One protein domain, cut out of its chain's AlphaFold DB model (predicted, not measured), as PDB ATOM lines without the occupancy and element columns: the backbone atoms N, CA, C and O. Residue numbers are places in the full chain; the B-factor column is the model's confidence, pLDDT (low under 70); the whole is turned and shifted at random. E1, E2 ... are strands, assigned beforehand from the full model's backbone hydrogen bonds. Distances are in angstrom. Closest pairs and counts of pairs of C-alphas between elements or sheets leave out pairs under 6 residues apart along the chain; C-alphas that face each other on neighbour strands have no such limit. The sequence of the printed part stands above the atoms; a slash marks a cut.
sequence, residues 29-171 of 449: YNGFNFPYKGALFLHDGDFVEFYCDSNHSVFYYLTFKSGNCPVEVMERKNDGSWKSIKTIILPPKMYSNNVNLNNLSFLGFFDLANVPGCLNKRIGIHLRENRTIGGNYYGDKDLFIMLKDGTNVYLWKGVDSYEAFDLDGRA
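What this domain is: This is residues 29 to 171 of the 449 residues of an uncharacterized protein of Dictyoglomus turgidum (strain DSM 6724 / Z-1310) (UniProt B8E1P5). Two antiparallel sheets stand face to face as a sandwich, the five-stranded sheet E5, E4, E7, E2, E11 over the four-stranded sheet E1, E10, E3, E6, with the strands of the one at 20 degrees to those of the other. A small hairpin, E8 and E9, lies beyond the end of E7 and the beginning of E10, and the long unnamed stretches 91 to 107 and 158 to 171 lie away from the middle. The printed part has 143 residues with eleven named strands, E1 to E11 in order, and no named helix; the class is all strand, though only 60 residues are in named elements. It is compact, with a radius of gyration of the C-alphas of 14.4 A, and rounded, spanning 42 by 38 by 25 A.

How they stand to each other: Residues 29 to 30 make a short antiparallel pairing with residues 155 to 156 of E11, residues 153 to 157. E1, residues 38 to 41, is an edge strand of the four-stranded sheet, antiparallel to E10, residues 143 to 147, with N 39 and O 145 2.8 A apart, within hydrogen-bond range. E2, residues 47 to 52, belongs to the five-stranded sheet and is antiparallel to E11, an edge strand, with N 49 and O 155 2.7 A apart. E2 and E10 are near each other across the sandwich, with 5 pairs of C-alphas within 10 A. E3, residues 58 to 63, is back in the four-stranded sheet, antiparallel to E10, with N 60 and O 146 2.8 A apart. E4, residues 69 to 76, and E5, residues 82 to 90, form a hairpin, with N 71 and O 88 2.8 A apart; E5 is the other edge strand of its sheet and bends by 63 degrees at residue 85. E6, residues 108 to 111, is the other edge strand of the four-stranded sheet, antiparallel to E3, with N 110 and O 59 2.8 A apart. E7, residues 121 to 127, is the neighbour of both E4, with N 124 and O 74 2.8 A apart, and E2, with N 123 and O 50 2.8 A apart. E8, residues 131 to 133, and E9, residues 136 to 138, form a hairpin, with N 133 and O 136 2.9 A apart; the closest C-alphas of E9 and E4 are those of Tyr 138 and Pro 70, 7.5 A apart. Of E7 and E10, the closest C-alphas are those of Leu 127 and Leu 143, 7.4 A apart.

Where its parts are: E1 begins at C-alpha 38, at (88.061, 0.151, 36.449), and is 9.7 A from first to last C-alpha. By the same measure E2 is 14.4 A, E3 16.8 A and E4 22.1 A. E5, the longest strand by residues with 9, begins at C-alpha 82, at (76.320, 10.172, 21.690), and is 21.1 A. E6 is 10.2 A, E7 19.2 A, E8 6.5 A, E9 6.4 A and E10 13.0 A. E11, 11.6 A, ends at C-alpha 157, at (88.392, 8.794, 28.302).

The domain as a whole: The C-alphas of Gly 135 and Ala 171 are the two farthest apart, 45.7 A. The five-stranded sheet is strongly twisted, and the four-stranded one only just, with C-alphas up to 4.1 A off its best plane. The printed part has no cut. The link from E5 to E6 is long, with 17 residues. The mean pLDDT of the printed part is 75.4; it is under 70 at residues 29 to 38, 64 to 66, 95 to 108, 149 to 150 and 158 to 171.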
ATOM      1  N   TYR A  29      92.108   5.862  26.238       51.19
ATOM      2  CA  TYR A  29      92.636   4.505  26.168       51.19
ATOM      3  C   TYR A  29      91.665   3.517  25.531       51.19
ATOM      4  O   TYR A  29      90.530   3.377  25.976       51.19
ATOM      5  N   ASN A  30      92.119   2.777  24.518       46.28
ATOM      6  CA  ASN A  30      91.257   1.900  23.725       46.28
ATOM      7  C   ASN A  30      91.354   0.421  24.148       46.28
ATOM      8  O   ASN A  30      92.446  -0.126  24.302       46.28
ATOM      9  N   GLY A  31      90.209  -0.257  24.246       52.06
ATOM     10  CA  GLY A  31      90.109  -1.710  24.434       52.06
ATOM     11  C   GLY A  31      90.008  -2.203  25.887       52.06
ATOM     12  O   GLY A  31      90.057  -1.434  26.845       52.06
ATOM     13  N   PHE A  32      89.891  -3.528  26.048       40.16
ATOM     14  CA  PHE A  32      89.711  -4.204  27.345       40.16
ATOM     15  C   PHE A  32      90.926  -4.151  28.276       40.16
ATOM     16  O   PHE A  32      90.795  -4.412  29.467       40.16
ATOM     17  N   ASN A  33      92.107  -3.839  27.746       41.94
ATOM     18  CA  ASN A  33      93.343  -3.967  28.508       41.94
ATOM     19  C   ASN A  33      93.721  -2.700  29.274       41.94
ATOM     20  O   ASN A  33      94.883  -2.628  29.667       41.94
ATOM     21  N   PHE A  34      92.798  -1.744  29.496       40.91
ATOM     22  CA  PHE A  34      93.017  -0.707  30.523       40.91
ATOM     23  C   PHE A  34      93.643  -1.395  31.724       40.91
ATOM     24  O   PHE A  34      93.183  -2.504  32.029       40.91
ATOM     25  N   PRO A  35      94.746  -0.869  32.307       44.91
ATOM     26  CA  PRO A  35      95.576  -1.620  33.255       44.91
ATOM     27  C   PRO A  35      94.719  -2.219  34.377       44.91
ATOM     28  O   PRO A  35      95.068  -3.225  34.986       44.91
ATOM     29  N   TYR A  36      93.516  -1.671  34.545       51.81
ATOM     30  CA  TYR A  36      92.452  -2.089  35.426       51.81
ATOM     31  C   TYR A  36      91.141  -2.306  34.635       51.81
ATOM     32  O   TYR A  36      90.876  -1.660  33.628       51.81
ATOM     33  N   LYS A  37      90.212  -3.140  35.123       59.88
ATOM     34  CA  LYS A  37      88.812  -3.134  34.621       59.88
ATOM     35  C   LYS A  37      87.994  -1.969  35.188       59.88
ATOM     36  O   LYS A  37      86.769  -1.973  35.099       59.88
ATOM     37  N   GLY A  38      88.659  -1.001  35.806       67.56
ATOM     38  CA  GLY A  38      88.061   0.151  36.449       67.56
ATOM     39  C   GLY A  38      88.961   1.372  36.383       67.56
ATOM     40  O   GLY A  38      90.142   1.239  36.121       67.56
ATOM     41  N   ALA A  39      88.419   2.559  36.597       71.31
ATOM     42  CA  ALA A  39      89.180   3.797  36.524       71.31
ATOM     43  C   ALA A  39      88.645   4.820  37.522       71.31
ATOM     44  O   ALA A  39      87.507   4.707  37.993       71.31
ATOM     45  N   LEU A  40      89.473   5.817  37.827       75.06
ATOM     46  CA  LEU A  40      89.066   6.989  38.581       75.06
ATOM     47  C   LEU A  40      88.675   8.097  37.601       75.06
ATOM     48  O   LEU A  40      89.471   8.504  36.757       75.06
ATOM     49  N   PHE A  41      87.437   8.554  37.712       83.31
ATOM     50  CA  PHE A  41      86.936   9.736  37.025       83.31
ATOM     51  C   PHE A  41      87.067  10.906  37.996       83.31
ATOM     52  O   PHE A  41      86.546  10.822  39.113       83.31
ATOM     53  N   LEU A  42      87.768  11.956  37.579       74.19
ATOM     54  CA  LEU A  42      88.052  13.151  38.385       74.19
ATOM     55  C   LEU A  42      87.480  14.421  37.769       74.19
ATOM     56  O   LEU A  42      87.489  15.474  38.405       74.19
ATOM     57  N   HIS A  43      87.079  14.353  36.503       78.69
ATOM     58  CA  HIS A  43      86.696  15.511  35.729       78.69
ATOM     59  C   HIS A  43      85.353  15.299  35.044       78.69
ATOM     60  O   HIS A  43      84.975  14.204  34.614       78.69
ATOM     61  N   ASP A  44      84.598  16.389  34.926       80.69
ATOM     62  CA  ASP A  44      83.363  16.365  34.157       80.69
ATOM     63  C   ASP A  44      83.603  15.860  32.730       80.69
ATOM     64  O   ASP A  44      84.441  16.373  31.988       80.69
ATOM     65  N   GLY A  45      82.789  14.887  32.325       81.56
ATOM     66  CA  GLY A  45      82.860  14.306  30.997       81.56
ATOM     67  C   GLY A  45      83.828  13.136  30.864       81.56
ATOM     68  O   GLY A  45      83.817  12.546  29.785       81.56
ATOM     69  N   ASP A  46      84.572  12.758  31.907       85.31
ATOM     70  CA  ASP A  46      85.307  11.488  31.949       85.31
ATOM     71  C   ASP A  46      84.340  10.322  31.754       85.31
ATOM     72  O   ASP A  46      83.224  10.342  32.286       85.31
ATOM     73  N   PHE A  47      84.723   9.307  30.975       89.94
ATOM     74  CA  PHE A  47      83.822   8.188  30.719       89.94
ATOM     75  C   PHE A  47      84.496   6.871  30.368       89.94
ATOM     76  O   PHE A  47      85.648   6.810  29.946       89.94
ATOM     77  N   VAL A  48      83.699   5.806  30.460       89.44
ATOM     78  CA  VAL A  48      83.995   4.499  29.868       89.44
ATOM     79  C   VAL A  48      82.945   4.126  28.837       89.44
ATOM     80  O   VAL A  48      81.755   4.247  29.106       89.44
ATOM     81  N   GLU A  49      83.386   3.657  27.674       90.38
ATOM     82  CA  GLU A  49      82.574   3.101  26.599       90.38
ATOM     83  C   GLU A  49      82.780   1.588  26.503       90.38
ATOM     84  O   GLU A  49      83.902   1.118  26.325       90.38
ATOM     85  N   PHE A  50      81.699   0.815  26.545       89.31
ATOM     86  CA  PHE A  50      81.737  -0.648  26.488       89.31
ATOM     87  C   PHE A  50      80.471  -1.225  25.849       89.31
ATOM     88  O   PHE A  50      79.470  -0.532  25.670       89.31
ATOM     89  N   TYR A  51      80.509  -2.499  25.468       90.38
ATOM     90  CA  TYR A  51      79.332  -3.231  25.019       90.38
ATOM     91  C   TYR A  51      78.573  -3.773  26.230       90.38
ATOM     92  O   TYR A  51      79.102  -4.585  26.987       90.38
ATOM     93  N   CYS A  52      77.336  -3.318  26.405       92.38
ATOM     94  CA  CYS A  52      76.453  -3.745  27.479       92.38
ATOM     95  C   CYS A  52      75.565  -4.888  26.978       92.38
ATOM     96  O   CYS A  52      74.750  -4.688  26.078       92.38
ATOM     97  N   ASP A  53      75.708  -6.077  27.557       91.62
ATOM     98  CA  ASP A  53      74.863  -7.247  27.300       91.62
ATOM     99  C   ASP A  53      74.267  -7.783  28.614       91.62
ATOM    100  O   ASP A  53      74.520  -7.240  29.688       91.62
ATOM    101  N   SER A  54      73.460  -8.845  28.552       88.06
ATOM    102  CA  SER A  54      72.806  -9.421  29.739       88.06
ATOM    103  C   SER A  54      73.773  -9.997  30.781       88.06
ATOM    104  O   SER A  54      73.405 -10.147  31.941       88.06
ATOM    105  N   ASN A  55      74.994 -10.353  30.383       79.81
ATOM    106  CA  ASN A  55      76.021 -10.900  31.267       79.81
ATOM    107  C   ASN A  55      76.961  -9.811  31.806       79.81
ATOM    108  O   ASN A  55      77.576 -10.025  32.856       79.81
ATOM    109  N   HIS A  56      77.040  -8.663  31.128       86.06
ATOM    110  CA  HIS A  56      77.964  -7.552  31.363       86.06
ATOM    111  C   HIS A  56      77.238  -6.196  31.490       86.06
ATOM    112  O   HIS A  56      77.713  -5.170  31.007       86.06
ATOM    113  N   SER A  57      76.073  -6.182  32.143       88.75
ATOM    114  CA  SER A  57      75.275  -4.973  32.405       88.75
ATOM    115  C   SER A  57      75.612  -4.273  33.726       88.75
ATOM    116  O   SER A  57      75.149  -3.160  33.978       88.75
ATOM    117  N   VAL A  58      76.393  -4.923  34.588       85.12
ATOM    118  CA  VAL A  58      76.690  -4.449  35.942       85.12
ATOM    119  C   VAL A  58      78.032  -3.730  35.979       85.12
ATOM    120  O   VAL A  58      79.040  -4.257  35.500       85.12
ATOM    121  N   PHE A  59      78.050  -2.570  36.632       87.88
ATOM    122  CA  PHE A  59      79.278  -1.910  37.059       87.88
ATOM    123  C   PHE A  59      79.290  -1.699  38.572       87.88
ATOM    124  O   PHE A  59      78.259  -1.506  39.218       87.88
ATOM    125  N   TYR A  60      80.484  -1.737  39.135       83.94
ATOM    126  CA  TYR A  60      80.781  -1.471  40.531       83.94
ATOM    127  C   TYR A  60      81.305  -0.048  40.672       83.94
ATOM    128  O   TYR A  60      81.919   0.469  39.738       83.94
ATOM    129  N   TYR A  61      81.076   0.598  41.814       84.56
ATOM    130  CA  TYR A  61      81.559   1.963  42.013       84.56
ATOM    131  C   TYR A  61      81.828   2.325  43.476       84.56
ATOM    132  O   TYR A  61      81.267   1.723  44.397       84.56
ATOM    133  N   LEU A  62      82.664   3.348  43.666       79.50
ATOM    134  CA  LEU A  62      82.943   4.022  44.935       79.50
ATOM    135  C   LEU A  62      83.037   5.541  44.707       79.50
ATOM    136  O   LEU A  62      83.399   5.991  43.625       79.50
ATOM    137  N   THR A  63      82.732   6.342  45.725       78.31
ATOM    138  CA  THR A  63      82.730   7.815  45.653       78.31
ATOM    139  C   THR A  63      83.680   8.396  46.701       78.31
ATOM    140  O   THR A  63      83.542   8.061  47.872       78.31
ATOM    141  N   PHE A  64      84.611   9.287  46.347       64.38
ATOM    142  CA  PHE A  64      85.613   9.813  47.306       64.38
ATOM    143  C   PHE A  64      85.012  10.664  48.431       64.38
ATOM    144  O   PHE A  64      85.544  10.740  49.534       64.38
ATOM    145  N   LYS A  65      83.867  11.297  48.163       63.44
ATOM    146  CA  LYS A  65      83.167  12.186  49.098       63.44
ATOM    147  C   LYS A  65      81.852  11.549  49.552       63.44
ATOM    148  O   LYS A  65      81.246  10.764  48.825       63.44
ATOM    149  N   SER A  66      81.351  11.950  50.720       63.62
ATOM    150  CA  SER A  66      80.067  11.509  51.302       63.62
ATOM    151  C   SER A  66      78.818  11.955  50.525       63.62
ATOM    152  O   SER A  66      77.695  11.775  50.993       63.62
ATOM    153  N   GLY A  67      78.985  12.543  49.340       71.56
ATOM    154  CA  GLY A  67      77.895  13.072  48.536       71.56
ATOM    155  C   GLY A  67      77.577  12.190  47.337       71.56
ATOM    156  O   GLY A  67      78.469  11.608  46.731       71.56
ATOM    157  N   ASN A  68      76.305  12.196  46.944       86.62
ATOM    158  CA  ASN A  68      75.830  11.591  45.703       86.62
ATOM    159  C   ASN A  68      76.708  11.980  44.498       86.62
ATOM    160  O   ASN A  68      77.127  13.141  44.391       86.62
ATOM    161  N   CYS A  69      76.939  11.026  43.598       90.25
ATOM    162  CA  CYS A  69      77.746  11.198  42.396       90.25
ATOM    163  C   CYS A  69      76.877  11.013  41.137       90.25
ATOM    164  O   CYS A  69      76.384   9.912  40.887       90.25
ATOM    165  N   PRO A  70      76.614  12.076  40.369       93.75
ATOM    166  CA  PRO A  70      75.846  11.983  39.138       93.75
ATOM    167  C   PRO A  70      76.684  11.401  37.991       93.75
ATOM    168  O   PRO A  70      77.799  11.846  37.718       93.75
ATOM    169  N   VAL A  71      76.093  10.458  37.265       95.06
ATOM    170  CA  VAL A  71      76.614   9.951  35.994       95.06
ATOM    171  C   VAL A  71      75.547  10.025  34.914       95.06
ATOM    172  O   VAL A  71      74.354   9.889  35.186       95.06
ATOM    173  N   GLU A  72      75.954  10.223  33.669       96.25
ATOM    174  CA  GLU A  72      75.070  10.145  32.513       96.25
ATOM    175  C   GLU A  72      75.385   8.906  31.686       96.25
ATOM    176  O   GLU A  72      76.511   8.698  31.242       96.25
ATOM    177  N   VAL A  73      74.360   8.085  31.473       97.00
ATOM    178  CA  VAL A  73      74.430   6.918  30.604       97.00
ATOM    179  C   VAL A  73      74.054   7.348  29.196       97.00
ATOM    180  O   VAL A  73      72.965   7.887  28.978       97.00
ATOM    181  N   MET A  74      74.943   7.102  28.242       96.94
ATOM    182  CA  MET A  74      74.784   7.500  26.845       96.94
ATOM    183  C   MET A  74      74.933   6.294  25.915       96.94
ATOM    184  O   MET A  74      75.700   5.379  26.181       96.94
ATOM    185  N   GLU A  75      74.209   6.283  24.802       96.56
ATOM    186  CA  GLU A  75      74.359   5.303  23.726       96.56
ATOM    187  C   GLU A  75      75.303   5.846  22.652       96.56
ATOM    188  O   GLU A  75      75.078   6.952  22.146       96.56
ATOM    189  N   ARG A  76      76.297   5.051  22.246       94.56
ATOM    190  CA  ARG A  76      77.125   5.351  21.077       94.56
ATOM    191  C   ARG A  76      76.394   4.927  19.804       94.56
ATOM    192  O   ARG A  76      76.081   3.751  19.623       94.56
ATOM    193  N   LYS A  77      76.121   5.883  18.918       91.50
ATOM    194  CA  LYS A  77      75.492   5.649  17.611       91.50
ATOM    195  C   LYS A  77      76.529   5.285  16.547       91.50
ATOM    196  O   LYS A  77      77.719   5.546  16.701       91.50
ATOM    197  N   ASN A  78      76.064   4.678  15.455       81.56
ATOM    198  CA  ASN A  78      76.924   4.216  14.354       81.56
ATOM    199  C   ASN A  78      77.648   5.362  13.632       81.56
ATOM    200  O   ASN A  78      78.723   5.150  13.086       81.56
ATOM    201  N   ASP A  79      77.081   6.568  13.658       78.12
ATOM    202  CA  ASP A  79      77.701   7.797  13.147       78.12
ATOM    203  C   ASP A  79      78.773   8.372  14.098       78.12
ATOM    204  O   ASP A  79      79.355   9.421  13.831       78.12
ATOM    205  N   GLY A  80      79.035   7.694  15.218       76.44
ATOM    206  CA  GLY A  80      79.992   8.109  16.231       76.44
ATOM    207  C   GLY A  80      79.447   9.119  17.241       76.44
ATOM    208  O   GLY A  80      80.196   9.460  18.159       76.44
ATOM    209  N   SER A  81      78.188   9.559  17.131       87.81
ATOM    210  CA  SER A  81      77.553  10.490  18.072       87.81
ATOM    211  C   SER A  81      77.081   9.809  19.364       87.81
ATOM    212  O   SER A  81      76.928   8.585  19.436       87.81
ATOM    213  N   TRP A  82      76.850  10.617  20.402       92.00
ATOM    214  CA  TRP A  82      76.320  10.172  21.690       92.00
ATOM    215  C   TRP A  82      74.863  10.594  21.854       92.00
ATOM    216  O   TRP A  82      74.525  11.765  21.687       92.00
ATOM    217  N   LYS A  83      74.001   9.655  22.247       95.19
ATOM    218  CA  LYS A  83      72.609   9.931  22.619       95.19
ATOM    219  C   LYS A  83      72.401   9.650  24.102       95.19
ATOM    220  O   LYS A  83      72.577   8.513  24.527       95.19
ATOM    221  N   SER A  84      71.987  10.652  24.875       94.06
ATOM    222  CA  SER A  84      71.649  10.460  26.291       94.06
ATOM    223  C   SER A  84      70.520   9.435  26.458       94.06
ATOM    224  O   SER A  84      69.515   9.490  25.741       94.06
ATOM    225  N   ILE A  85      70.705   8.490  27.381       95.19
ATOM    226  CA  ILE A  85      69.680   7.530  27.806       95.19
ATOM    227  C   ILE A  85      69.079   7.995  29.129       95.19
ATOM    228  O   ILE A  85      67.861   8.122  29.246       95.19
ATOM    229  N   LYS A  86      69.927   8.200  30.144       94.50
ATOM    230  CA  LYS A  86      69.476   8.505  31.503       94.50
ATOM    231  C   LYS A  86      70.596   9.095  32.350       94.50
ATOM    232  O   LYS A  86      71.714   8.591  32.341       94.50
ATOM    233  N   THR A  87      70.260  10.081  33.173       94.75
ATOM    234  CA  THR A  87      71.110  10.506  34.291       94.75
ATOM    235  C   THR A  87      70.810   9.659  35.526       94.75
ATOM    236  O   THR A  87      69.652   9.496  35.916       94.75
ATOM    237  N   ILE A  88      71.851   9.105  36.142       93.88
ATOM    238  CA  ILE A  88      71.789   8.286  37.352       93.88
ATOM    239  C   ILE A  88      72.504   9.038  38.469       93.88
ATOM    240  O   ILE A  88      73.619   9.515  38.291       93.88
ATOM    241  N   ILE A  89      71.869   9.119  39.635       93.38
ATOM    242  CA  ILE A  89      72.485   9.669  40.841       93.38
ATOM    243  C   ILE A  89      72.960   8.495  41.693       93.38
ATOM    244  O   ILE A  89      72.147   7.812  42.316       93.38
ATOM    245  N   LEU A  90      74.267   8.232  41.685       90.88
ATOM    246  CA  LEU A  90      74.867   7.164  42.475       90.88
ATOM    247  C   LEU A  90      74.915   7.587  43.953       90.88
ATOM    248  O   LEU A  90      75.449   8.662  44.253       90.88
ATOM    249  N   PRO A  91      74.360   6.789  44.883       87.12
ATOM    250  CA  PRO A  91      74.447   7.078  46.310       87.12
ATOM    251  C   PRO A  91      75.897   6.980  46.809       87.12
ATOM    252  O   PRO A  91      76.699   6.248  46.228       87.12
ATOM    253  N   PRO A  92      76.258   7.680  47.898       83.19
ATOM    254  CA  PRO A  92      77.622   7.681  48.400       83.19
ATOM    255  C   PRO A  92      78.048   6.281  48.856       83.19
ATOM    256  O   PRO A  92      77.395   5.641  49.686       83.19
ATOM    257  N   LYS A  93      79.180   5.821  48.326       78.19
ATOM    258  CA  LYS A  93      79.844   4.565  48.687       78.19
ATOM    259  C   LYS A  93      81.323   4.862  48.887       78.19
ATOM    260  O   LYS A  93      82.135   4.682  47.987       78.19
ATOM    261  N   MET A  94      81.627   5.417  50.056       70.19
ATOM    262  CA  MET A  94      82.937   5.986  50.358       70.19
ATOM    263  C   MET A  94      84.044   4.937  50.397       70.19
ATOM    264  O   MET A  94      83.890   3.891  51.024       70.19
ATOM    265  N   TYR A  95      85.178   5.268  49.785       64.69
ATOM    266  CA  TYR A  95      86.460   4.637  50.081       64.69
ATOM    267  C   TYR A  95      87.240   5.539  51.046       64.69
ATOM    268  O   TYR A  95      87.131   6.761  50.968       64.69
ATOM    269  N   SER A  96      87.973   4.965  52.006       53.19
ATOM    270  CA  SER A  96      88.803   5.754  52.930       53.19
ATOM    271  C   SER A  96      90.203   5.979  52.349       53.19
ATOM    272  O   SER A  96      90.709   5.144  51.598       53.19
ATOM    273  N   ASN A  97      90.851   7.085  52.725       46.56
ATOM    274  CA  ASN A  97      92.180   7.472  52.224       46.56
ATOM    275  C   ASN A  97      93.295   6.449  52.531       46.56
ATOM    276  O   ASN A  97      94.366   6.542  51.947       46.56
ATOM    277  N   ASN A  98      93.037   5.472  53.414       43.88
ATOM    278  CA  ASN A  98      94.002   4.466  53.871       43.88
ATOM    279  C   ASN A  98      93.510   3.018  53.657       43.88
ATOM    280  O   ASN A  98      93.978   2.104  54.342       43.88
ATOM    281  N   VAL A  99      92.530   2.773  52.775       44.81
ATOM    282  CA  VAL A  99      92.067   1.397  52.520       44.81
ATOM    283  C   VAL A  99      93.134   0.617  51.752       44.81
ATOM    284  O   VAL A  99      93.602   1.043  50.703       44.81
ATOM    285  N   ASN A 100      93.477  -0.572  52.249       41.78
ATOM    286  CA  ASN A 100      94.182  -1.578  51.464       41.78
ATOM    287  C   ASN A 100      93.236  -2.096  50.371       41.78
ATOM    288  O   ASN A 100      92.279  -2.819  50.664       41.78
ATOM    289  N   LEU A 101      93.486  -1.708  49.119       44.31
ATOM    290  CA  LEU A 101      92.541  -1.932  48.028       44.31
ATOM    291  C   LEU A 101      92.413  -3.393  47.579       44.31
ATOM    292  O   LEU A 101      91.428  -3.740  46.932       44.31
ATOM    293  N   ASN A 102      93.310  -4.280  48.027       37.34
ATOM    294  CA  ASN A 102      93.140  -5.731  47.875       37.34
ATOM    295  C   ASN A 102      91.935  -6.278  48.665       37.34
ATOM    296  O   ASN A 102      91.473  -7.384  48.392       37.34
ATOM    297  N   ASN A 103      91.416  -5.493  49.616       39.56
ATOM    298  CA  ASN A 103      90.234  -5.788  50.422       39.56
ATOM    299  C   ASN A 103      89.103  -4.766  50.200       39.56
ATOM    300  O   ASN A 103      88.188  -4.685  51.025       39.56
ATOM    301  N   LEU A 104      89.138  -3.977  49.113       48.16
ATOM    302  CA  LEU A 104      87.989  -3.156  48.737       48.16
ATOM    303  C   LEU A 104      86.818  -4.080  48.392       48.16
ATOM    304  O   LEU A 104      86.705  -4.617  47.291       48.16
ATOM    305  N   SER A 105      85.904  -4.247  49.341       51.47
ATOM    306  CA  SER A 105      84.561  -4.687  49.003       51.47
ATOM    307  C   SER A 105      83.919  -3.537  48.233       51.47
ATOM    308  O   SER A 105      83.646  -2.475  48.786       51.47
ATOM    309  N   PHE A 106      83.715  -3.698  46.927       54.22
ATOM    310  CA  PHE A 106      82.846  -2.789  46.189       54.22
ATOM    311  C   PHE A 106      81.429  -2.949  46.752       54.22
ATOM    312  O   PHE A 106      80.684  -3.850  46.377       54.22
ATOM    313  N   LEU A 107      81.076  -2.104  47.720       53.81
ATOM    314  CA  LEU A 107      79.787  -2.135  48.420       53.81
ATOM    315  C   LEU A 107      78.644  -1.541  47.581       53.81
ATOM    316  O   LEU A 107      77.486  -1.552  48.012       53.81
ATOM    317  N   GLY A 108      78.972  -0.945  46.430       61.09
ATOM    318  CA  GLY A 108      78.043  -0.390  45.459       61.09
ATOM    319  C   GLY A 108      78.171  -1.105  44.122       61.09
ATOM    320  O   GLY A 108      79.257  -1.181  43.551       61.09
ATOM    321  N   PHE A 109      77.047  -1.595  43.610       80.75
ATOM    322  CA  PHE A 109      76.908  -1.995  42.218       80.75
ATOM    323  C   PHE A 109      75.669  -1.325  41.638       80.75
ATOM    324  O   PHE A 109      74.728  -0.985  42.361       80.75
ATOM    325  N   PHE A 110      75.685  -1.118  40.332       88.38
ATOM    326  CA  PHE A 110      74.541  -0.646  39.583       88.38
ATOM    327  C   PHE A 110      74.364  -1.542  38.363       88.38
ATOM    328  O   PHE A 110      75.316  -1.802  37.628       88.38
ATOM    329  N   ASP A 111      73.140  -2.020  38.164       91.69
ATOM    330  CA  ASP A 111      72.800  -2.878  37.037       91.69
ATOM    331  C   ASP A 111      72.063  -2.081  35.959       91.69
ATOM    332  O   ASP A 111      70.917  -1.654  36.140       91.69
ATOM    333  N   LEU A 112      72.729  -1.891  34.821       93.50
ATOM    334  CA  LEU A 112      72.172  -1.206  33.660       93.50
ATOM    335  C   LEU A 112      71.090  -2.021  32.947       93.50
ATOM    336  O   LEU A 112      70.358  -1.436  32.152       93.50
ATOM    337  N   ALA A 113      70.925  -3.317  33.236       89.69
ATOM    338  CA  ALA A 113      69.821  -4.107  32.684       89.69
ATOM    339  C   ALA A 113      68.452  -3.536  33.094       89.69
ATOM    340  O   ALA A 113      67.488  -3.627  32.336       89.69
ATOM    341  N   ASN A 114      68.386  -2.868  34.252       89.62
ATOM    342  CA  ASN A 114      67.182  -2.207  34.759       89.62
ATOM    343  C   ASN A 114      66.966  -0.797  34.180       89.62
ATOM    344  O   ASN A 114      66.007  -0.113  34.545       89.62
ATOM    345  N   VAL A 115      67.852  -0.330  33.296       90.94
ATOM    346  CA  VAL A 115      67.717   0.951  32.598       90.94
ATOM    347  C   VAL A 115      67.239   0.681  31.168       90.94
ATOM    348  O   VAL A 115      67.990   0.120  30.362       90.94
ATOM    349  N   PRO A 116      65.999   1.080  30.815       89.88
ATOM    350  CA  PRO A 116      65.468   0.853  29.478       89.88
ATOM    351  C   PRO A 116      66.381   1.429  28.395       89.88
ATOM    352  O   PRO A 116      66.742   2.604  28.425       89.88
ATOM    353  N   GLY A 117      66.728   0.595  27.414       88.31
ATOM    354  CA  GLY A 117      67.520   1.008  26.258       88.31
ATOM    355  C   GLY A 117      69.038   0.886  26.404       88.31
ATOM    356  O   GLY A 117      69.716   1.368  25.499       88.31
ATOM    357  N   CYS A 118      69.549   0.238  27.460       92.00
ATOM    358  CA  CYS A 118      70.984  -0.015  27.661       92.00
ATOM    359  C   CYS A 118      71.497  -1.352  27.092       92.00
ATOM    360  O   CYS A 118      72.638  -1.415  26.650       92.00
ATOM    361  N   LEU A 119      70.686  -2.416  27.107       95.00
ATOM    362  CA  LEU A 119      71.130  -3.755  26.700       95.00
ATOM    363  C   LEU A 119      71.380  -3.873  25.187       95.00
ATOM    364  O   LEU A 119      70.678  -3.264  24.376       95.00
ATOM    365  N   ASN A 120      72.342  -4.729  24.836       93.19
ATOM    366  CA  ASN A 120      72.816  -5.050  23.487       93.19
ATOM    367  C   ASN A 120      73.272  -3.826  22.683       93.19
ATOM    368  O   ASN A 120      73.003  -3.706  21.486       93.19
ATOM    369  N   LYS A 121      73.941  -2.886  23.357       94.31
ATOM    370  CA  LYS A 121      74.380  -1.612  22.782       94.31
ATOM    371  C   LYS A 121      75.758  -1.213  23.286       94.31
ATOM    372  O   LYS A 121      76.216  -1.667  24.330       94.31
ATOM    373  N   ARG A 122      76.399  -0.307  22.545       94.50
ATOM    374  CA  ARG A 122      77.598   0.407  22.996       94.50
ATOM    375  C   ARG A 122      77.170   1.551  23.910       94.50
ATOM    376  O   ARG A 122      76.467   2.460  23.467       94.50
ATOM    377  N   ILE A 123      77.558   1.475  25.174       96.75
ATOM    378  CA  ILE A 123      77.131   2.378  26.238       96.75
ATOM    379  C   ILE A 123      78.334   3.119  26.808       96.75
ATOM    380  O   ILE A 123      79.392   2.526  26.998       96.75
ATOM    381  N   GLY A 124      78.141   4.407  27.079       95.75
ATOM    382  CA  GLY A 124      79.044   5.293  27.797       95.75
ATOM    383  C   GLY A 124      78.509   5.583  29.197       95.75
ATOM    384  O   GLY A 124      77.323   5.885  29.330       95.75
ATOM    385  N   ILE A 125      79.352   5.526  30.229       96.12
ATOM    386  CA  ILE A 125      79.036   6.056  31.569       96.12
ATOM    387  C   ILE A 125      79.907   7.286  31.789       96.12
ATOM    388  O   ILE A 125      81.114   7.139  31.947       96.12
ATOM    389  N   HIS A 126      79.300   8.472  31.787       95.06
ATOM    390  CA  HIS A 126      79.997   9.757  31.859       95.06
ATOM    391  C   HIS A 126      79.855  10.386  33.246       95.06
ATOM    392  O   HIS A 126      78.729  10.542  33.721       95.06
ATOM    393  N   LEU A 127      80.953  10.805  33.874       92.12
ATOM    394  CA  LEU A 127      80.920  11.619  35.090       92.12
ATOM    395  C   LEU A 127      80.312  12.996  34.793       92.12
ATOM    396  O   LEU A 127      80.600  13.598  33.757       92.12
ATOM    397  N   ARG A 128      79.454  13.488  35.695       92.12
ATOM    398  CA  ARG A 128      78.720  14.753  35.531       92.12
ATOM    399  C   ARG A 128      78.864  15.701  36.716       92.12
ATOM    400  O   ARG A 128      77.893  15.985  37.410       92.12
ATOM    401  N   GLU A 129      80.055  16.220  36.944       85.69
ATOM    402  CA  GLU A 129      80.308  17.169  38.031       85.69
ATOM    403  C   GLU A 129      80.173  18.642  37.600       85.69
ATOM    404  O   GLU A 129      79.911  18.972  36.438       85.69
ATOM    405  N   ASN A 130      80.306  19.534  38.582       84.31
ATOM    406  CA  ASN A 130      80.280  20.989  38.448       84.31
ATOM    407  C   ASN A 130      79.074  21.549  37.680       84.31
ATOM    408  O   ASN A 130      79.176  22.502  36.905       84.31
ATOM    409  N   ARG A 131      77.896  20.957  37.906       86.75
ATOM    410  CA  ARG A 131      76.647  21.343  37.235       86.75
ATOM    411  C   ARG A 131      75.406  21.086  38.081       86.75
ATOM    412  O   ARG A 131      75.412  20.295  39.024       86.75
ATOM    413  N   THR A 132      74.312  21.736  37.695       88.81
ATOM    414  CA  THR A 132      72.993  21.548  38.311       88.81
ATOM    415  C   THR A 132      72.211  20.470  37.572       88.81
ATOM    416  O   THR A 132      71.979  20.584  36.370       88.81
ATOM    417  N   ILE A 133      71.769  19.439  38.292       88.12
ATOM    418  CA  ILE A 133      70.952  18.341  37.761       88.12
ATOM    419  C   ILE A 133      69.701  18.237  38.630       88.12
ATOM    420  O   ILE A 133      69.791  18.062  39.844       88.12
ATOM    421  N   GLY A 134      68.521  18.383  38.021       84.44
ATOM    422  CA  GLY A 134      67.248  18.305  38.747       84.44
ATOM    423  C   GLY A 134      67.127  19.312  39.900       84.44
ATOM    424  O   GLY A 134      66.573  18.979  40.940       84.44
ATOM    425  N   GLY A 135      67.696  20.514  39.743       87.00
ATOM    426  CA  GLY A 135      67.665  21.580  40.754       87.00
ATOM    427  C   GLY A 135      68.729  21.485  41.853       87.00
ATOM    428  O   GLY A 135      68.867  22.429  42.624       87.00
ATOM    429  N   ASN A 136      69.522  20.408  41.903       88.31
ATOM    430  CA  ASN A 136      70.617  20.255  42.862       88.31
ATOM    431  C   ASN A 136      71.969  20.481  42.183       88.31
ATOM    432  O   ASN A 136      72.235  19.904  41.126       88.31
ATOM    433  N   TYR A 137      72.826  21.304  42.789       88.19
ATOM    434  CA  TYR A 137      74.195  21.500  42.318       88.19
ATOM    435  C   TYR A 137      75.103  20.373  42.812       88.19
ATOM    436  O   TYR A 137      75.193  20.107  44.013       88.19
ATOM    437  N   TYR A 138      75.802  19.734  41.882       84.75
ATOM    438  CA  TYR A 138      76.828  18.744  42.169       84.75
ATOM    439  C   TYR A 138      78.177  19.388  41.845       84.75
ATOM    440  O   TYR A 138      78.491  19.555  40.673       84.75
ATOM    441  N   GLY A 139      78.935  19.798  42.871       83.88
ATOM    442  CA  GLY A 139      80.316  20.294  42.716       83.88
ATOM    443  C   GLY A 139      81.304  19.164  42.418       83.88
ATOM    444  O   GLY A 139      80.862  18.088  42.039       83.88
ATOM    445  N   ASP A 140      82.599  19.377  42.652       80.25
ATOM    446  CA  ASP A 140      83.662  18.393  42.376       80.25
ATOM    447  C   ASP A 140      83.371  16.993  42.950       80.25
ATOM    448  O   ASP A 140      83.184  16.829  44.173       80.25
ATOM    449  N   LYS A 141      83.376  15.980  42.080       80.88
ATOM    450  CA  LYS A 141      83.135  14.572  42.398       80.88
ATOM    451  C   LYS A 141      84.228  13.698  41.824       80.88
ATOM    452  O   LYS A 141      84.523  13.758  40.645       80.88
ATOM    453  N   ASP A 142      84.630  12.734  42.637       77.00
ATOM    454  CA  ASP A 142      85.515  11.671  42.191       77.00
ATOM    455  C   ASP A 142      84.745  10.355  42.242       77.00
ATOM    456  O   ASP A 142      84.109  10.012  43.256       77.00
ATOM    457  N   LEU A 143      84.773   9.635  41.127       82.06
ATOM    458  CA  LEU A 143      84.077   8.371  40.954       82.06
ATOM    459  C   LEU A 143      85.075   7.301  40.561       82.06
ATOM    460  O   LEU A 143      85.629   7.323  39.469       82.06
ATOM    461  N   PHE A 144      85.229   6.311  41.424       80.44
ATOM    462  CA  PHE A 144      85.865   5.074  41.028       80.44
ATOM    463  C   PHE A 144      84.804   4.152  40.433       80.44
ATOM    464  O   PHE A 144      83.781   3.903  41.075       80.44
ATOM    465  N   ILE A 145      85.030   3.643  39.229       83.56
ATOM    466  CA  ILE A 145      84.121   2.719  38.542       83.56
ATOM    467  C   ILE A 145      84.874   1.465  38.118       83.56
ATOM    468  O   ILE A 145      86.029   1.561  37.736       83.56
ATOM    469  N   MET A 146      84.238   0.294  38.154       78.94
ATOM    470  CA  MET A 146      84.802  -0.967  37.668       78.94
ATOM    471  C   MET A 146      83.744  -1.789  36.931       78.94
ATOM    472  O   MET A 146      82.634  -1.978  37.420       78.94
ATOM    473  N   LEU A 147      84.090  -2.312  35.760       80.25
ATOM    474  CA  LEU A 147      83.238  -3.185  34.959       80.25
ATOM    475  C   LEU A 147      83.466  -4.655  35.321       80.25
ATOM    476  O   LEU A 147      84.546  -5.054  35.757       80.25
ATOM    477  N   LYS A 148      82.432  -5.478  35.125       75.44
ATOM    478  CA  LYS A 148      82.509  -6.920  35.371       75.44
ATOM    479  C   LYS A 148      83.555  -7.589  34.475       75.44
ATOM    480  O   LYS A 148      83.755  -7.218  33.316       75.44
ATOM    481  N   ASP A 149      84.186  -8.633  34.998       67.06
ATOM    482  CA  ASP A 149      85.112  -9.470  34.245       67.06
ATOM    483  C   ASP A 149      84.492 -10.000  32.941       67.06
ATOM    484  O   ASP A 149      83.429 -10.606  32.969       67.06
ATOM    485  N   GLY A 150      85.184  -9.786  31.814       63.00
ATOM    486  CA  GLY A 150      84.756 -10.237  30.481       63.00
ATOM    487  C   GLY A 150      84.009  -9.186  29.650       63.00
ATOM    488  O   GLY A 150      83.779  -9.415  28.467       63.00
ATOM    489  N   THR A 151      83.684  -8.025  30.231       74.25
ATOM    490  CA  THR A 151      82.960  -6.936  29.546       74.25
ATOM    491  C   THR A 151      83.735  -6.409  28.339       74.25
ATOM    492  O   THR A 151      84.875  -6.010  28.483       74.25
ATOM    493  N   ASN A 152      83.149  -6.309  27.149       77.81
ATOM    494  CA  ASN A 152      83.882  -5.785  25.991       77.81
ATOM    495  C   ASN A 152      84.009  -4.249  26.043       77.81
ATOM    496  O   ASN A 152      83.083  -3.536  25.659       77.81
ATOM    497  N   VAL A 153      85.140  -3.736  26.533       75.88
ATOM    498  CA  VAL A 153      85.405  -2.292  26.664       75.88
ATOM    499  C   VAL A 153      86.068  -1.738  25.408       75.88
ATOM    500  O   VAL A 153      87.011  -2.327  24.883       75.88
ATOM    501  N   TYR A 154      85.588  -0.587  24.943       74.88
ATOM    502  CA  TYR A 154      86.092   0.105  23.761       74.88
ATOM    503  C   TYR A 154      87.003   1.275  24.102       74.88
ATOM    504  O   TYR A 154      88.022   1.421  23.435       74.88
ATOM    505  N   LEU A 155      86.641   2.104  25.085       77.25
ATOM    506  CA  LEU A 155      87.356   3.348  25.378       77.25
ATOM    507  C   LEU A 155      87.210   3.744  26.852       77.25
ATOM    508  O   LEU A 155      86.104   3.729  27.378       77.25
ATOM    509  N   TRP A 156      88.297   4.171  27.479       75.50
ATOM    510  CA  TRP A 156      88.304   4.981  28.696       75.50
ATOM    511  C   TRP A 156      88.798   6.371  28.327       75.50
ATOM    512  O   TRP A 156      89.818   6.478  27.657       75.50
ATOM    513  N   LYS A 157      88.086   7.424  28.710       80.44
ATOM    514  CA  LYS A 157      88.392   8.794  28.302       80.44
ATOM    515  C   LYS A 157      88.483   9.719  29.501       80.44
ATOM    516  O   LYS A 157      87.560   9.739  30.312       80.44
ATOM    517  N   GLY A 158      89.555  10.507  29.549       65.38
ATOM    518  CA  GLY A 158      89.759  11.532  30.573       65.38
ATOM    519  C   GLY A 158      90.165  10.989  31.944       65.38
ATOM    520  O   GLY A 158      90.186  11.735  32.909       65.38
ATOM    521  N   VAL A 159      90.481   9.700  32.039       67.75
ATOM    522  CA  VAL A 159      90.580   8.994  33.321       67.75
ATOM    523  C   VAL A 159      91.993   9.011  33.898       67.75
ATOM    524  O   VAL A 159      92.969   8.972  33.146       67.75
ATOM    525  N   ASP A 160      92.090   8.954  35.226       58.31
ATOM    526  CA  ASP A 160      93.367   8.869  35.935       58.31
ATOM    527  C   ASP A 160      93.675   7.435  36.398       58.31
ATOM    528  O   ASP A 160      92.846   6.744  37.002       58.31
ATOM    529  N   SER A 161      94.917   7.000  36.154       49.00
ATOM    530  CA  SER A 161      95.514   5.805  36.755       49.00
ATOM    531  C   SER A 161      96.247   6.208  38.036       49.00
ATOM    532  O   SER A 161      97.436   6.519  38.020       49.00
ATOM    533  N   TYR A 162      95.536   6.275  39.156       44.91
ATOM    534  CA  TYR A 162      96.166   6.605  40.431       44.91
ATOM    535  C   TYR A 162      96.805   5.345  41.040       44.91
ATOM    536  O   TYR A 162      96.123   4.333  41.186       44.91
ATOM    537  N   GLU A 163      98.093   5.404  41.407       41.38
ATOM    538  CA  GLU A 163      98.906   4.254  41.866       41.38
ATOM    539  C   GLU A 163      98.280   3.473  43.033       41.38
ATOM    540  O   GLU A 163      98.486   2.272  43.163       41.38
ATOM    541  N   ALA A 164      97.474   4.115  43.885       39.59
ATOM    542  CA  ALA A 164      96.787   3.394  44.958       39.59
ATOM    543  C   ALA A 164      95.710   2.426  44.433       39.59
ATOM    544  O   ALA A 164      95.449   1.440  45.109       39.59
ATOM    545  N   PHE A 165      95.126   2.684  43.252       42.31
ATOM    546  CA  PHE A 165      94.105   1.873  42.555       42.31
ATOM    547  C   PHE A 165      94.683   0.874  41.567       42.31
ATOM    548  O   PHE A 165      93.953   0.264  40.782       42.31
ATOM    549  N   ASP A 166      95.990   0.681  41.665       37.62
ATOM    550  CA  ASP A 166      96.718  -0.313  40.931       37.62
ATOM    551  C   ASP A 166      96.244  -1.723  41.320       37.62
ATOM    552  O   ASP A 166      96.597  -2.270  42.370       37.62
ATOM    553  N   LEU A 167      95.410  -2.343  40.478       35.56
ATOM    554  CA  LEU A 167      95.109  -3.772  40.608       35.56
ATOM    555  C   LEU A 167      96.313  -4.649  40.206       35.56
ATOM    556  O   LEU A 167      96.217  -5.870  40.362       35.56
ATOM    557  N   ASP A 168      97.466  -4.063  39.845       35.62
ATOM    558  CA  ASP A 168      98.778  -4.722  39.910       35.62
ATOM    559  C   ASP A 168      99.278  -4.859  41.365       35.62
ATOM    560  O   ASP A 168     100.359  -5.380  41.627       35.62
ATOM    561  N   GLY A 169      98.412  -4.592  42.353       34.97
ATOM    562  CA  GLY A 169      98.375  -5.338  43.616       34.97
ATOM    563  C   GLY A 169      98.192  -6.854  43.423       34.97
ATOM    564  O   GLY A 169      98.506  -7.642  44.318       34.97
ATOM    565  N   ARG A 170      97.798  -7.301  42.224       36.75
ATOM    566  CA  ARG A 170      98.293  -8.564  41.685       36.75
ATOM    567  C   ARG A 170      99.519  -8.297  40.827       36.75
ATOM    568  O   ARG A 170      99.498  -8.535  39.620       36.75
ATOM    569  N   ALA A 171     100.643  -8.045  41.500       41.09
ATOM    570  CA  ALA A 171     101.886  -8.670  41.108       41.09
ATOM    571  C   ALA A 171     101.456 -10.076  40.710       41.09
ATOM    572  O   ALA A 171     100.770 -10.762  41.492       41.09
TER     573      ALA A 171